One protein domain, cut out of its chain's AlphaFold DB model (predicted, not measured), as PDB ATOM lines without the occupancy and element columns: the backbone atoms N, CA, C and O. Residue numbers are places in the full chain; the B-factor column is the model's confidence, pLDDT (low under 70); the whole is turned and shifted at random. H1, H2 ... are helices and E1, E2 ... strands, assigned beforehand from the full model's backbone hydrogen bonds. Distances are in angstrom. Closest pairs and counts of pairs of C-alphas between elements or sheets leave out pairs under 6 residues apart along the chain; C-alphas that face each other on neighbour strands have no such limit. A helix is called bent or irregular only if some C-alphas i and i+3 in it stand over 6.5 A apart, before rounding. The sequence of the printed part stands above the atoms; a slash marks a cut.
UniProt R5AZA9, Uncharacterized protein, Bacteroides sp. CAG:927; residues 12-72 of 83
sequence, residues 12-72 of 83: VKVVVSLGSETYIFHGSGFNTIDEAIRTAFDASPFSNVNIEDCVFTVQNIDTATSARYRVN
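Overview. This is residues 12 to 72 of the 83 residues of an uncharacterized protein of Bacteroides sp. CAG:927 (UniProt R5AZA9). One twisted sheet of four strands wraps round a single helix, H1, which packs on one face and leaves the other face bare; a short helix, H2, sits at one end and only grazes the sheet. Two hairpins, E1 with E2 and E3 with E4, make the sheet, and the chain crosses from the first to the second by way of the two helices. The printed part has 61 residues with two named helices and four named strands, in the order E1, E2, H1, H2, E3, E4; the sheet runs E2, E1, E3, E4, all antiparallel, and the class is mixed, helices and strands. The whole is compact, with a radius of gyration of the C-alphas of 10.6 A, and only just elongated, with spans of 30 by 20 by 19 A.

Arrangement. E1, residues 12 to 18, is an inner strand, and its first neighbour along the chain is E2, residues 21 to 28, an edge strand. They form an antiparallel hairpin with an angle of 160 degrees between their directions; N 16 and O 23 are within hydrogen-bond range at 2.8 A, as are N 23 and O 16 at 2.8 A. H1, residues 33 to 42, follows and is on the sheet, which curls round it. The closest C-alphas of H1 and E2 are those of Ala 40 and Phe 25, 5.6 A apart; for H1 and E1 they are those of Ala 40 and Val 14, 6.4 A apart. H2, residues 45 to 48, only grazes the sheet, with its residues 45 to 46. H1 and H2 are close but not clearly touching, the closest C-alphas being those of Phe 41 and Ser 47, 5.8 A apart. E3, residues 55 to 60, is the other inner strand and the antiparallel neighbour of E1 at 166 degrees; N 15 and O 57 are within hydrogen-bond range at 2.8 A. The closest C-alphas of E3 and H1 are those of Phe 56 and Ile 37, 6.7 A apart. E2, H1, H2 and E3 form a split strand-helix-strand unit, two strands that run the same way with helices between them in the chain and E1 between them in the sheet; its crossover is right-handed. E4, residues 65 to 71, is the second edge strand and forms an antiparallel hairpin with E3, at 152 degrees, with N 58 and O 67 within hydrogen-bond range at 2.9 A. E4 and H1 are near each other, with 9 pairs of C-alphas within 10 A, while E2 and E4 are apart. H1 on one face of the sheet makes two layers, a helix layer and a strand layer. Every O i to N i+4 pair in H1 is within hydrogen-bond range; H2 is too short for such a pair, and its 1 pair of O i and N i+3 is not within range.

Along the chain. E1 begins at C-alpha 12, (201.983, 142.277, 204.230), and is 19.4 A long from first to last C-alpha. E2 is the longest strand by residues and measures 23.4 A. H1 begins at C-alpha 33, (196.940, 149.313, 208.032), and measures 14.3 A. H2 is irregular, with C-alphas 45 and 48 7.4 A apart. E3 measures 16.4 A. E4 measures 19.8 A and ends at C-alpha 71, (195.440, 159.159, 203.005).

Size, cuts and confidence. The two C-alphas farthest apart are those of Asn 48 and Thr 63, at 31.9 A, and those of the first and last printed residues, Val 12 and Asn 72, are 21.9 A apart. From edge to edge of the sheet the strands' lines turn by 62 degrees. The printed part has no cut. The link from H2 to E3, 6 residues, is short; the other links are tight, and no link is long. The mean pLDDT of the printed part is 91.2, and no printed residue is under 70 in this predicted model.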
ATOM      1  N   VAL A  12     202.724 141.220 204.901       92.69
ATOM      2  CA  VAL A  12     201.983 142.277 204.230       92.69
ATOM      3  C   VAL A  12     202.785 142.766 203.038       92.69
ATOM      4  O   VAL A  12     203.972 143.081 203.133       92.69
ATOM      5  N   LYS A  13     202.113 142.838 201.896       94.38
ATOM      6  CA  LYS A  13     202.591 143.517 200.700       94.38
ATOM      7  C   LYS A  13     201.840 144.831 200.577       94.38
ATOM      8  O   LYS A  13     200.611 144.836 200.525       94.38
ATOM      9  N   VAL A  14     202.570 145.933 200.498       95.00
ATOM     10  CA  VAL A  14     202.000 147.253 200.237       95.00
ATOM     11  C   VAL A  14     202.481 147.712 198.873       95.00
ATOM     12  O   VAL A  14     203.679 147.803 198.625       95.00
ATOM     13  N   VAL A  15     201.543 147.986 197.977       95.56
ATOM     14  CA  VAL A  15     201.835 148.631 196.697       95.56
ATOM     15  C   VAL A  15     201.495 150.104 196.842       95.56
ATOM     16  O   VAL A  15     200.331 150.442 197.055       95.56
ATOM     17  N   VAL A  16     202.508 150.956 196.754       95.25
ATOM     18  CA  VAL A  16     202.365 152.412 196.715       95.25
ATOM     19  C   VAL A  16     202.301 152.827 195.254       95.25
ATOM     20  O   VAL A  16     203.209 152.508 194.491       95.25
ATOM     21  N   SER A  17     201.239 153.511 194.850       94.25
ATOM     22  CA  SER A  17     201.033 153.968 193.477       94.25
ATOM     23  C   SER A  17     200.931 155.486 193.438       94.25
ATOM     24  O   SER A  17     200.106 156.059 194.149       94.25
ATOM     25  N   LEU A  18     201.735 156.119 192.587       92.69
ATOM     26  CA  LEU A  18     201.707 157.548 192.290       92.69
ATOM     27  C   LEU A  18     201.524 157.715 190.777       92.69
ATOM     28  O   LEU A  18     202.466 157.565 190.000       92.69
ATOM     29  N   GLY A  19     200.287 157.955 190.339       88.56
ATOM     30  CA  GLY A  19     199.954 157.973 188.913       88.56
ATOM     31  C   GLY A  19     200.307 156.646 188.225       88.56
ATOM     32  O   GLY A  19     199.682 155.621 188.491       88.56
ATOM     33  N   SER A  20     201.299 156.669 187.331       88.31
ATOM     34  CA  SER A  20     201.804 155.479 186.625       88.31
ATOM     35  C   SER A  20     202.961 154.780 187.341       88.31
ATOM     36  O   SER A  20     203.295 153.647 186.995       88.31
ATOM     37  N   GLU A  21     203.585 155.435 188.318       93.06
ATOM     38  CA  GLU A  21     204.696 154.860 189.062       93.06
ATOM     39  C   GLU A  21     204.175 154.004 190.211       93.06
ATOM     40  O   GLU A  21     203.209 154.350 190.896       93.06
ATOM     41  N   THR A  22     204.821 152.861 190.435       94.38
ATOM     42  CA  THR A  22     204.472 151.976 191.546       94.38
ATOM     43  C   THR A  22     205.717 151.487 192.260       94.38
ATOM     44  O   THR A  22     206.727 151.163 191.637       94.38
ATOM     45  N   TYR A  23     205.629 151.418 193.581       94.62
ATOM     46  CA  TYR A  23     206.644 150.858 194.453       94.62
ATOM     47  C   TYR A  23     206.026 149.727 195.268       94.62
ATOM     48  O   TYR A  23     204.902 149.838 195.758       94.62
ATOM     49  N   ILE A  24     206.754 148.622 195.399       96.00
ATOM     50  CA  ILE A  24     206.293 147.444 196.125       96.00
ATOM     51  C   ILE A  24     207.135 147.298 197.381       96.00
ATOM     52  O   ILE A  24     208.340 147.065 197.313       96.00
ATOM     53  N   PHE A  25     206.465 147.372 198.521       95.25
ATOM     54  CA  PHE A  25     207.038 147.137 199.829       95.25
ATOM     55  C   PHE A  25     206.550 145.800 200.389       95.25
ATOM     56  O   PHE A  25     205.373 145.448 200.271       95.25
ATOM     57  N   HIS A  26     207.454 145.071 201.036       94.75
ATOM     58  CA  HIS A  26     207.147 143.849 201.766       94.75
ATOM     59  C   HIS A  26     207.577 144.016 203.218       94.75
ATOM     60  O   HIS A  26     208.720 144.376 203.487       94.75
ATOM     61  N   GLY A  27     206.678 143.712 204.150       91.19
ATOM     62  CA  GLY A  27     206.988 143.759 205.571       91.19
ATOM     63  C   GLY A  27     206.064 142.881 206.403       91.19
ATOM     64  O   GLY A  27     205.110 142.284 205.907       91.19
ATOM     65  N   SER A  28     206.371 142.801 207.686       91.06
ATOM     66  CA  SER A  28     205.584 142.113 208.708       91.06
ATOM     67  C   SER A  28     205.755 142.855 210.034       91.06
ATOM     68  O   SER A  28     206.572 143.770 210.123       91.06
ATOM     69  N   GLY A  29     205.017 142.464 211.071       88.81
ATOM     70  CA  GLY A  29     205.054 143.141 212.373       88.81
ATOM     71  C   GLY A  29     204.024 144.257 212.525       88.81
ATOM     72  O   GLY A  29     203.976 144.883 213.579       88.81
ATOM     73  N   PHE A  30     203.185 144.486 211.511       90.12
ATOM     74  CA  PHE A  30     202.233 145.589 211.517       90.12
ATOM     75  C   PHE A  30     200.990 145.284 212.349       90.12
ATOM     76  O   PHE A  30     200.326 144.268 212.149       90.12
ATOM     77  N   ASN A  31     200.632 146.209 213.237       87.81
ATOM     78  CA  ASN A  31     199.401 146.100 214.030       87.81
ATOM     79  C   ASN A  31     198.204 146.775 213.350       87.81
ATOM     80  O   ASN A  31     197.047 146.489 213.669       87.81
ATOM     81  N   THR A  32     198.466 147.702 212.426       89.38
ATOM     82  CA  THR A  32     197.428 148.458 211.722       89.38
ATOM     83  C   THR A  32     197.800 148.707 210.265       89.38
ATOM     84  O   THR A  32     198.970 148.721 209.887       89.38
ATOM     85  N   ILE A  33     196.777 148.938 209.441       89.38
ATOM     86  CA  ILE A  33     196.940 149.313 208.032       89.38
ATOM     87  C   ILE A  33     197.683 150.648 207.893       89.38
ATOM     88  O   ILE A  33     198.504 150.790 206.995       89.38
ATOM     89  N   ASP A  34     197.407 151.613 208.774       91.12
ATOM     90  CA  ASP A  34     198.063 152.926 208.762       91.12
ATOM     91  C   ASP A  34     199.578 152.801 208.959       91.12
ATOM     92  O   ASP A  34     200.343 153.358 208.174       91.12
ATOM     93  N   GLU A  35     200.009 151.983 209.918       91.62
ATOM     94  CA  GLU A  35     201.428 151.723 210.174       91.62
ATOM     95  C   GLU A  35     202.125 151.093 208.959       91.62
ATOM     96  O   GLU A  35     203.195 151.549 208.547       91.62
ATOM     97  N   ALA A  36     201.488 150.101 208.327       92.56
ATOM     98  CA  ALA A  36     202.009 149.467 207.118       92.56
ATOM     99  C   ALA A  36     202.124 150.463 205.948       92.56
ATOM    100  O   ALA A  36     203.130 150.475 205.241       92.56
ATOM    101  N   ILE A  37     201.112 151.317 205.759       92.75
ATOM    102  CA  ILE A  37     201.084 152.344 204.708       92.75
ATOM    103  C   ILE A  37     202.190 153.374 204.915       92.75
ATOM    104  O   ILE A  37     202.930 153.663 203.977       92.75
ATOM    105  N   ARG A  38     202.329 153.911 206.131       92.94
ATOM    106  CA  ARG A  38     203.342 154.931 206.436       92.94
ATOM    107  C   ARG A  38     204.751 154.383 206.291       92.94
ATOM    108  O   ARG A  38     205.584 155.042 205.684       92.94
ATOM    109  N   THR A  39     204.989 153.167 206.778       94.00
ATOM    110  CA  THR A  39     206.287 152.493 206.635       94.00
ATOM    111  C   THR A  39     206.625 152.265 205.163       94.00
ATOM    112  O   THR A  39     207.737 152.548 204.728       94.00
ATOM    113  N   ALA A  40     205.656 151.797 204.370       94.06
ATOM    114  CA  ALA A  40     205.850 151.594 202.938       94.06
ATOM    115  C   ALA A  40     206.092 152.908 202.186       94.06
ATOM    116  O   ALA A  40     206.896 152.931 201.259       94.06
ATOM    117  N   PHE A  41     205.404 153.987 202.568       93.50
ATOM    118  CA  PHE A  41     205.580 155.311 201.979       93.50
ATOM    119  C   PHE A  41     206.960 155.901 202.294       93.50
ATOM    120  O   PHE A  41     207.639 156.357 201.378       93.50
ATOM    121  N   ASP A  42     207.395 155.832 203.553       93.56
ATOM    122  CA  ASP A  42     208.717 156.290 204.002       93.56
ATOM    123  C   ASP A  42     209.857 155.546 203.284       93.56
ATOM    124  O   ASP A  42     210.800 156.163 202.792       93.56
ATOM    125  N   ALA A  43     209.709 154.228 203.113       92.88
ATOM    126  CA  ALA A  43     210.657 153.397 202.371       92.88
ATOM    127  C   ALA A  43     210.598 153.588 200.840       92.88
ATOM    128  O   ALA A  43     211.488 153.121 200.124       92.88
ATOM    129  N   SER A  44     209.547 154.226 200.319       91.81
ATOM    130  CA  SER A  44     209.361 154.418 198.881       91.81
ATOM    131  C   SER A  44     210.152 155.625 198.359       91.81
ATOM    132  O   SER A  44     210.401 156.580 199.098       91.81
ATOM    133  N   PRO A  45     210.479 155.666 197.052       90.81
ATOM    134  CA  PRO A  45     211.044 156.866 196.426       90.81
ATOM    135  C   PRO A  45     210.077 158.065 196.437       90.81
ATOM    136  O   PRO A  45     210.484 159.185 196.131       90.81
ATOM    137  N   PHE A  46     208.808 157.849 196.800       89.69
ATOM    138  CA  PHE A  46     207.780 158.881 196.884       89.69
ATOM    139  C   PHE A  46     207.761 159.602 198.236       89.69
ATOM    140  O   PHE A  46     206.908 160.452 198.441       89.69
ATOM    141  N   SER A  47     208.694 159.333 199.150       85.62
ATOM    142  CA  SER A  47     208.748 159.987 200.469       85.62
ATOM    143  C   SER A  47     208.793 161.527 200.420       85.62
ATOM    144  O   SER A  47     208.396 162.181 201.381       85.62
ATOM    145  N   ASN A  48     209.202 162.114 199.288       87.06
ATOM    146  CA  ASN A  48     209.201 163.563 199.048       87.06
ATOM    147  C   ASN A  48     207.898 164.123 198.438       87.06
ATOM    148  O   ASN A  48     207.808 165.332 198.220       87.06
ATOM    149  N   VAL A  49     206.909 163.285 198.113       89.19
ATOM    150  CA  VAL A  49     205.619 163.730 197.553       89.19
ATOM    151  C   VAL A  49     204.551 163.815 198.641       89.19
ATOM    152  O   VAL A  49     204.740 163.368 199.770       89.19
ATOM    153  N   ASN A  50     203.392 164.389 198.319       89.69
ATOM    154  CA  ASN A  50     202.264 164.342 199.243       89.69
ATOM    155  C   ASN A  50     201.694 162.922 199.281       89.69
ATOM    156  O   ASN A  50     201.175 162.434 198.280       89.69
ATOM    157  N   ILE A  51     201.722 162.290 200.456       90.38
ATOM    158  CA  ILE A  51     201.157 160.951 200.696       90.38
ATOM    159  C   ILE A  51     199.679 160.833 200.274       90.38
ATOM    160  O   ILE A  51     199.194 159.749 199.964       90.38
ATOM    161  N   GLU A  52     198.960 161.957 200.236       90.81
ATOM    162  CA  GLU A  52     197.570 162.052 199.787       90.81
ATOM    163  C   GLU A  52     197.384 161.820 198.286       90.81
ATOM    164  O   GLU A  52     196.289 161.462 197.847       90.81
ATOM    165  N   ASP A  53     198.422 162.038 197.484       90.56
ATOM    166  CA  ASP A  53     198.393 161.751 196.049       90.56
ATOM    167  C   ASP A  53     198.614 160.256 195.773       90.56
ATOM    168  O   ASP A  53     198.185 159.724 194.751       90.56
ATOM    169  N   CYS A  54     199.206 159.546 196.736       91.44
ATOM    170  CA  CYS A  54     199.459 158.124 196.628       91.44
ATOM    171  C   CYS A  54     198.211 157.283 196.929       91.44
ATOM    172  O   CYS A  54     197.443 157.528 197.866       91.44
ATOM    173  N   VAL A  55     198.061 156.208 196.162       93.31
ATOM    174  CA  VAL A  55     197.114 155.128 196.436       93.31
ATOM    175  C   VAL A  55     197.886 153.933 196.973       93.31
ATOM    176  O   VAL A  55     198.890 153.518 196.402       93.31
ATOM    177  N   PHE A  56     197.398 153.353 198.063       93.44
ATOM    178  CA  PHE A  56     198.039 152.238 198.743       93.44
ATOM    179  C   PHE A  56     197.185 150.992 198.608       93.44
ATOM    180  O   PHE A  56     196.070 150.938 199.120       93.44
ATOM    181  N   THR A  57     197.696 149.957 197.957       93.81
ATOM    182  CA  THR A  57     197.054 148.641 197.982       93.81
ATOM    183  C   THR A  57     197.742 147.792 199.029       93.81
ATOM    184  O   THR A  57     198.898 147.416 198.854       93.81
ATOM    185  N   VAL A  58     197.038 147.485 200.115       92.50
ATOM    186  CA  VAL A  58     197.553 146.619 201.177       92.50
ATOM    187  C   VAL A  58     196.979 145.228 200.982       92.50
ATOM    188  O   VAL A  58     195.763 145.033 201.027       92.50
ATOM    189  N   GLN A  59     197.867 144.270 200.756       92.12
ATOM    190  CA  GLN A  59     197.568 142.856 200.622       92.12
ATOM    191  C   GLN A  59     198.185 142.100 201.795       92.12
ATOM    192  O   GLN A  59     199.398 142.114 201.991       92.12
ATOM    193  N   ASN A  60     197.346 141.404 202.548       90.44
ATOM    194  CA  ASN A  60     197.786 140.368 203.461       90.44
ATOM    195  C   ASN A  60     198.046 139.099 202.637       90.44
ATOM    196  O   ASN A  60     197.139 138.566 201.996       90.44
ATOM    197  N   ILE A  61     199.302 138.664 202.604       88.38
ATOM    198  CA  ILE A  61     199.747 137.505 201.825       88.38
ATOM    199  C   ILE A  61     199.228 136.211 202.461       88.38
ATOM    200  O   ILE A  61     198.905 135.274 201.739       88.38
ATOM    201  N   ASP A  62     199.128 136.170 203.790       86.06
ATOM    202  CA  ASP A  62     198.746 134.971 204.541       86.06
ATOM    203  C   ASP A  62     197.257 134.648 204.362       86.06
ATOM    204  O   ASP A  62     196.874 133.520 204.062       86.06
ATOM    205  N   THR A  63     196.411 135.679 204.427       83.62
ATOM    206  CA  THR A  63     194.952 135.551 204.256       83.62
ATOM    207  C   THR A  63     194.473 135.822 202.829       83.62
ATOM    208  O   THR A  63     193.266 135.844 202.585       83.62
ATOM    209  N   ALA A  64     195.392 136.093 201.895       81.75
ATOM    210  CA  ALA A  64     195.119 136.517 200.516       81.75
ATOM    211  C   ALA A  64     194.116 137.687 200.390       81.75
ATOM    212  O   ALA A  64     193.496 137.881 199.343       81.75
ATOM    213  N   THR A  65     193.947 138.486 201.448       85.25
ATOM    214  CA  THR A  65     192.977 139.584 201.483       85.25
ATOM    215  C   THR A  65     193.657 140.879 201.068       85.25
ATOM    216  O   THR A  65     194.731 141.211 201.566       85.25
ATOM    217  N   SER A  66     193.034 141.652 200.184       89.06
ATOM    218  CA  SER A  66     193.579 142.931 199.728       89.06
ATOM    219  C   SER A  66     192.536 144.031 199.727       89.06
ATOM    220  O   SER A  66     191.392 143.799 199.348       89.06
ATOM    221  N   ALA A  67     192.957 145.239 200.086       90.38
ATOM    222  CA  ALA A  67     192.133 146.434 199.993       90.38
ATOM    223  C   ALA A  67     192.970 147.636 199.542       90.38
ATOM    224  O   ALA A  67     194.187 147.684 199.744       90.38
ATOM    225  N   ARG A  68     192.303 148.602 198.908       91.56
ATOM    226  CA  ARG A  68     192.905 149.865 198.476       91.56
ATOM    227  C   ARG A  68     192.612 150.951 199.496       91.56
ATOM    228  O   ARG A  68     191.524 151.005 200.062       91.56
ATOM    229  N   TYR A  69     193.575 151.832 199.696       91.94
ATOM    230  CA  TYR A  69     193.544 152.880 200.694       91.94
ATOM    231  C   TYR A  69     194.111 154.175 200.135       91.94
ATOM    232  O   TYR A  69     194.960 154.169 199.245       91.94
ATOM    233  N   ARG A  70     193.662 155.289 200.702       91.44
ATOM    234  CA  ARG A  70     194.205 156.618 200.446       91.44
ATOM    235  C   ARG A  70     194.289 157.395 201.750       91.44
ATOM    236  O   ARG A  70     193.406 157.263 202.600       91.44
ATOM    237  N   VAL A  71     195.332 158.201 201.901       90.50
ATOM    238  CA  VAL A  71     195.440 159.159 203.005       90.50
ATOM    239  C   VAL A  71     194.738 160.448 202.584       90.50
ATOM    240  O   VAL A  71     194.915 160.903 201.460       90.50
ATOM    241  N   ASN A  72     193.890 161.007 203.443       87.94
ATOM    242  CA  ASN A  72     193.250 162.299 203.184       87.94
ATOM    243  C   ASN A  72     194.022 163.466 203.827       87.94
ATOM    244  O   ASN A  72     194.885 163.241 204.672       87.94
TER     245      ASN A  72